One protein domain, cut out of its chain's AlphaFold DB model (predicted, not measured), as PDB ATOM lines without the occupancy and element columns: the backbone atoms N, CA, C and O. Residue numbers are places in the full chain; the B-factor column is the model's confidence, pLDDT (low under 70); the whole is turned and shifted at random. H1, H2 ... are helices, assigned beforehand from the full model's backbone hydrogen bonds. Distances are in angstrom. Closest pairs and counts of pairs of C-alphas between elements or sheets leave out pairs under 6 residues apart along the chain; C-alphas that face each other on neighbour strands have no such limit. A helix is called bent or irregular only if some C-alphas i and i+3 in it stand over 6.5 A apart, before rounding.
ATOM      1  N   SER A 122       2.237-107.660  -6.969       73.44
ATOM      2  CA  SER A 122       1.775-106.290  -6.897       73.44
ATOM      3  C   SER A 122       1.019-105.957  -8.180       73.44
ATOM      4  O   SER A 122       1.286-106.526  -9.236       73.44
ATOM      5  N   ILE A 123       0.123-104.969  -8.132       71.94
ATOM      6  CA  ILE A 123      -0.504-104.439  -9.350       71.94
ATOM      7  C   ILE A 123       0.577-103.970 -10.341       71.94
ATOM      8  O   ILE A 123       0.402-104.111 -11.546       71.94
ATOM      9  N   SER A 124       1.730-103.490  -9.853       76.94
ATOM     10  CA  SER A 124       2.881-103.194 -10.716       76.94
ATOM     11  C   SER A 124       3.406-104.434 -11.439       76.94
ATOM     12  O   SER A 124       3.719-104.336 -12.615       76.94
ATOM     13  N   ASP A 125       3.470-105.587 -10.771       79.88
ATOM     14  CA  ASP A 125       3.938-106.838 -11.377       79.88
ATOM     15  C   ASP A 125       2.922-107.333 -12.415       79.88
ATOM     16  O   ASP A 125       3.296-107.748 -13.508       79.88
ATOM     17  N   PHE A 126       1.624-107.205 -12.112       77.50
ATOM     18  CA  PHE A 126       0.540-107.543 -13.037       77.50
ATOM     19  C   PHE A 126       0.530-106.651 -14.284       77.50
ATOM     20  O   PHE A 126       0.359-107.135 -15.399       77.50
ATOM     21  N   MET A 127       0.743-105.348 -14.104       79.12
ATOM     22  CA  MET A 127       0.823-104.382 -15.202       79.12
ATOM     23  C   MET A 127       2.215-104.318 -15.848       79.12
ATOM     24  O   MET A 127       2.441-103.474 -16.711       79.12
ATOM     25  N   ASN A 128       3.144-105.193 -15.442       81.94
ATOM     26  CA  ASN A 128       4.524-105.250 -15.926       81.94
ATOM     27  C   ASN A 128       5.278-103.900 -15.834       81.94
ATOM     28  O   ASN A 128       6.062-103.552 -16.714       81.94
ATOM     29  N   ILE A 129       5.026-103.131 -14.767       85.75
ATOM     30  CA  ILE A 129       5.646-101.830 -14.482       85.75
ATOM     31  C   ILE A 129       6.970-102.051 -13.738       85.75
ATOM     32  O   ILE A 129       7.002-102.365 -12.543       85.75
ATOM     33  N   LYS A 130       8.086-101.835 -14.434       83.88
ATOM     34  CA  LYS A 130       9.459-101.943 -13.939       83.88
ATOM     35  C   LYS A 130       9.840-100.722 -13.111       83.88
ATOM     36  O   LYS A 130      10.341 -99.717 -13.611       83.88
ATOM     37  N   ARG A 131       9.726-100.874 -11.798       80.88
ATOM     38  CA  ARG A 131      10.151 -99.892 -10.781       80.88
ATOM     39  C   ARG A 131      11.620 -99.449 -10.868       80.88
ATOM     40  O   ARG A 131      11.987 -98.422 -10.315       80.88
ATOM     41  N   SER A 132      12.466-100.192 -11.579       84.56
ATOM     42  CA  SER A 132      13.862 -99.818 -11.827       84.56
ATOM     43  C   SER A 132      14.024 -98.641 -12.798       84.56
ATOM     44  O   SER A 132      15.070 -97.998 -12.792       84.56
ATOM     45  N   HIS A 133      13.025 -98.350 -13.642       86.94
ATOM     46  CA  HIS A 133      13.086 -97.244 -14.600       86.94
ATOM     47  C   HIS A 133      12.395 -95.998 -14.028       86.94
ATOM     48  O   HIS A 133      11.235 -96.090 -13.626       86.94
ATOM     49  N   PRO A 134      13.021 -94.805 -14.070       87.62
ATOM     50  CA  PRO A 134      12.455 -93.589 -13.473       87.62
ATOM     51  C   PRO A 134      11.042 -93.236 -13.968       87.62
ATOM     52  O   PRO A 134      10.194 -92.812 -13.186       87.62
ATOM     53  N   LYS A 135      10.762 -93.456 -15.261       87.88
ATOM     54  CA  LYS A 135       9.442 -93.198 -15.862       87.88
ATOM     55  C   LYS A 135       8.369 -94.156 -15.340       87.88
ATOM     56  O   LYS A 135       7.273 -93.734 -14.986       87.88
ATOM     57  N   GLU A 136       8.687 -95.441 -15.264       87.38
ATOM     58  CA  GLU A 136       7.765 -96.478 -14.796       87.38
ATOM     59  C   GLU A 136       7.578 -96.426 -13.274       87.38
ATOM     60  O   GLU A 136       6.472 -96.631 -12.777       87.38
ATOM     61  N   GLN A 137       8.610 -96.031 -12.525       87.31
ATOM     62  CA  GLN A 137       8.492 -95.713 -11.104       87.31
ATOM     63  C   GLN A 137       7.534 -94.537 -10.865       87.31
ATOM     64  O   GLN A 137       6.707 -94.600  -9.956       87.31
ATOM     65  N   ALA A 138       7.597 -93.483 -11.687       87.19
ATOM     66  CA  ALA A 138       6.655 -92.365 -11.603       87.19
ATOM     67  C   ALA A 138       5.209 -92.811 -11.889       87.19
ATOM     68  O   ALA A 138       4.284 -92.376 -11.200       87.19
ATOM     69  N   LEU A 139       5.011 -93.733 -12.838       84.88
ATOM     70  CA  LEU A 139       3.708 -94.354 -13.099       84.88
ATOM     71  C   LEU A 139       3.221 -95.194 -11.909       84.88
ATOM     72  O   LEU A 139       2.072 -95.046 -11.497       84.88
ATOM     73  N   ALA A 140       4.084 -96.021 -11.310       85.81
ATOM     74  CA  ALA A 140       3.746 -96.800 -10.117       85.81
ATOM     75  C   ALA A 140       3.371 -95.896  -8.929       85.81
ATOM     76  O   ALA A 140       2.366 -96.134  -8.262       85.81
ATOM     77  N   ASN A 141       4.132 -94.824  -8.696       85.62
ATOM     78  CA  ASN A 141       3.847 -93.852  -7.642       85.62
ATOM     79  C   ASN A 141       2.526 -93.111  -7.896       85.62
ATOM     80  O   ASN A 141       1.750 -92.905  -6.965       85.62
ATOM     81  N   SER A 142       2.242 -92.750  -9.151       85.69
ATOM     82  CA  SER A 142       0.969 -92.134  -9.543       85.69
ATOM     83  C   SER A 142      -0.211 -93.079  -9.305       85.69
ATOM     84  O   SER A 142      -1.225 -92.661  -8.751       85.69
ATOM     85  N   LEU A 143      -0.059 -94.364  -9.642       82.69
ATOM     86  CA  LEU A 143      -1.063 -95.392  -9.373       82.69
ATOM     87  C   LEU A 143      -1.355 -95.505  -7.872       82.69
ATOM     88  O   LEU A 143      -2.516 -95.500  -7.487       82.69
ATOM     89  N   ILE A 144      -0.318 -95.562  -7.032       82.06
ATOM     90  CA  ILE A 144      -0.473 -95.627  -5.571       82.06
ATOM     91  C   ILE A 144      -1.165 -94.364  -5.045       82.06
ATOM     92  O   ILE A 144      -2.107 -94.474  -4.268       82.06
ATOM     93  N   LYS A 145      -0.743 -93.174  -5.497       83.00
ATOM     94  CA  LYS A 145      -1.319 -91.886  -5.066       83.00
ATOM     95  C   LYS A 145      -2.797 -91.759  -5.452       83.00
ATOM     96  O   LYS A 145      -3.558 -91.127  -4.731       83.00
ATOM     97  N   ARG A 146      -3.195 -92.324  -6.595       82.69
ATOM     98  CA  ARG A 146      -4.557 -92.215  -7.145       82.69
ATOM     99  C   ARG A 146      -5.464 -93.398  -6.803       82.69
ATOM    100  O   ARG A 146      -6.644 -93.353  -7.149       82.69
ATOM    101  N   PHE A 147      -4.941 -94.456  -6.183       82.12
ATOM    102  CA  PHE A 147      -5.739 -95.625  -5.841       82.12
ATOM    103  C   PHE A 147      -6.690 -95.303  -4.688       82.12
ATOM    104  O   PHE A 147      -6.268 -95.080  -3.555       82.12
ATOM    105  N   ASP A 148      -7.985 -95.328  -4.983       82.25
ATOM    106  CA  ASP A 148      -9.038 -95.150  -3.995       82.25
ATOM    107  C   ASP A 148      -9.654 -96.504  -3.642       82.25
ATOM    108  O   ASP A 148     -10.302 -97.158  -4.465       82.25
ATOM    109  N   ARG A 149      -9.434 -96.934  -2.398       79.00
ATOM    110  CA  ARG A 149      -9.933 -98.220  -1.911       79.00
ATOM    111  C   ARG A 149     -11.461 -98.282  -1.923       79.00
ATOM    112  O   ARG A 149     -11.996 -99.311  -2.323       79.00
ATOM    113  N   GLY A 150     -12.153 -97.234  -1.478       79.88
ATOM    114  CA  GLY A 150     -13.612 -97.255  -1.370       79.88
ATOM    115  C   GLY A 150     -14.284 -97.225  -2.744       79.88
ATOM    116  O   GLY A 150     -15.182 -98.025  -2.997       79.88
ATOM    117  N   GLU A 151     -13.774 -96.428  -3.690       84.31
ATOM    118  CA  GLU A 151     -14.256 -96.435  -5.079       84.31
ATOM    119  C   GLU A 151     -14.004 -97.777  -5.766       84.31
ATOM    120  O   GLU A 151     -14.820 -98.220  -6.570       84.31
ATOM    121  N   PHE A 152     -12.904 -98.457  -5.435       83.50
ATOM    122  CA  PHE A 152     -12.632 -99.797  -5.947       83.50
ATOM    123  C   PHE A 152     -13.543-100.867  -5.323       83.50
ATOM    124  O   PHE A 152     -13.945-101.816  -5.998       83.50
ATOM    125  N   GLN A 153     -13.895-100.735  -4.043       83.12
ATOM    126  CA  GLN A 153     -14.760-101.697  -3.358       83.12
ATOM    127  C   GLN A 153     -16.231-101.593  -3.801       83.12
ATOM    128  O   GLN A 153     -16.893-102.629  -3.905       83.12
ATOM    129  N   LYS A 154     -16.722-100.393  -4.147       85.50
ATOM    130  CA  LYS A 154     -18.077-100.156  -4.691       85.50
ATOM    131  C   LYS A 154     -18.495-101.133  -5.799       85.50
ATOM    132  O   LYS A 154     -19.510-101.810  -5.635       85.50
ATOM    133  N   PRO A 155     -17.783-101.238  -6.940       85.31
ATOM    134  CA  PRO A 155     -18.178-102.120  -8.034       85.31
ATOM    135  C   PRO A 155     -18.141-103.599  -7.642       85.31
ATOM    136  O   PRO A 155     -18.967-104.360  -8.137       85.31
ATOM    137  N   ILE A 156     -17.248-104.007  -6.733       83.69
ATOM    138  CA  ILE A 156     -17.186-105.388  -6.230       83.69
ATOM    139  C   ILE A 156     -18.436-105.707  -5.411       83.69
ATOM    140  O   ILE A 156     -19.097-106.709  -5.679       83.69
ATOM    141  N   VAL A 157     -18.789-104.851  -4.447       81.81
ATOM    142  CA  VAL A 157     -19.997-105.036  -3.628       81.81
ATOM    143  C   VAL A 157     -21.244-104.993  -4.502       81.81
ATOM    144  O   VAL A 157     -22.060-105.907  -4.431       81.81
ATOM    145  N   ASN A 158     -21.345-104.016  -5.407       84.19
ATOM    146  CA  ASN A 158     -22.438-103.933  -6.375       84.19
ATOM    147  C   ASN A 158     -22.560-105.199  -7.227       84.19
ATOM    148  O   ASN A 158     -23.669-105.673  -7.464       84.19
ATOM    149  N   TRP A 159     -21.444-105.756  -7.703       83.75
ATOM    150  CA  TRP A 159     -21.451-107.008  -8.453       83.75
ATOM    151  C   TRP A 159     -21.981-108.163  -7.602       83.75
ATOM    152  O   TRP A 159     -22.895-108.854  -8.048       83.75
ATOM    153  N   ILE A 160     -21.480-108.328  -6.374       76.94
ATOM    154  CA  ILE A 160     -21.942-109.381  -5.463       76.94
ATOM    155  C   ILE A 160     -23.447-109.237  -5.232       76.94
ATOM    156  O   ILE A 160     -24.188-110.167  -5.532       76.94
ATOM    157  N   VAL A 161     -23.911-108.063  -4.793       78.25
ATOM    158  CA  VAL A 161     -25.330-107.779  -4.511       78.25
ATOM    159  C   VAL A 161     -26.214-108.062  -5.730       78.25
ATOM    160  O   VAL A 161     -27.259-108.698  -5.599       78.25
ATOM    161  N   ARG A 162     -25.790-107.660  -6.936       78.00
ATOM    162  CA  ARG A 162     -26.533-107.931  -8.181       78.00
ATOM    163  C   ARG A 162     -26.594-109.411  -8.545       78.00
ATOM    164  O   ARG A 162     -27.574-109.828  -9.151       78.00
ATOM    165  N   VAL A 163     -25.553-110.183  -8.242       69.75
ATOM    166  CA  VAL A 163     -25.544-111.637  -8.461       69.75
ATOM    167  C   VAL A 163     -26.423-112.349  -7.427       69.75
ATOM    168  O   VAL A 163     -27.033-113.354  -7.763       69.75
ATOM    169  N   VAL A 164     -26.521-111.825  -6.199       60.88
ATOM    170  CA  VAL A 164     -27.348-112.393  -5.117       60.88
ATOM    171  C   VAL A 164     -28.849-112.172  -5.331       60.88
ATOM    172  O   VAL A 164     -29.644-113.036  -4.980       60.88
ATOM    173  N   ASN A 165     -29.236-111.005  -5.849       57.38
ATOM    174  CA  ASN A 165     -30.639-110.578  -5.944       57.38
ATOM    175  C   ASN A 165     -31.323-110.967  -7.272       57.38
ATOM    176  O   ASN A 165     -32.329-110.361  -7.640       57.38
ATOM    177  N   LYS A 166     -30.762-111.934  -8.002       52.78
ATOM    178  CA  LYS A 166     -31.371-112.568  -9.180       52.78
ATOM    179  C   LYS A 166     -31.821-113.975  -8.825       52.78
ATOM    180  O   LYS A 166     -32.896-114.362  -9.325       52.78
TER     181      LYS A 166
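AT A GLANCE: This is residues 122 to 166 of the 166 residues of an uncharacterized protein of Gibberella nygamai (UniProt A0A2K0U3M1). The model is an open, stretched-out chain of helices: H2 and H3 follow each other as the two arms of a wide V, and the first stretch, with the one-turn H1, folds back beside H2. The free arm with H3, residues 145 to 166, sticks out from this small hook and makes much of the length. The printed part has 45 residues with three named helices, H1, H2 and H3 in that order, and no named strand; the class is all helix. It is extended, with a radius of gyration of the C-alphas of 15.1 A and spans of 47 by 18 by 11 A.

IN THESE COORDINATES: H1 holds residues 123 to 126, 4.9 A from first to last C-alpha, and begins with C-alpha 123 at (-0.504, -104.439, -9.350). H2 holds residues 134 to 146, 18.2 A long, from C-alpha 134 at (12.455, -93.589, -13.473). H3, residues 149 to 164, is the longest helix at 22.7 A and ends with C-alpha 164 at (-27.348, -112.393, -5.117). H3 is neither bent nor irregular, but only just: C-alphas 152 and 155 are 6.4 A apart.

HOW THE PARTS SIT: H1 and H2 are close but not clearly touching; their closest C-alphas, those of Ser 124 and Ala 140, are 6.5 A apart. H2 and H3 are apart, and so are H1 and H3. In H2 every O i to N i+4 pair is within hydrogen-bond range, in H3 10 of 12 are, and H1 is too short for such a pair; its one O i to N i+3 pair is within range.

THE WHOLE: The C-alphas farthest apart, those of Pro 134 and Lys 166, are 48.0 A from each other. The printed part has no cut and ends at the chain's last residue, 166. The link from H1 to H2 is short, with 7 residues, and that from H2 to H3 is tight, with 2. The mean pLDDT of the printed part is 80.6, and residues 163 to 166 are under 70.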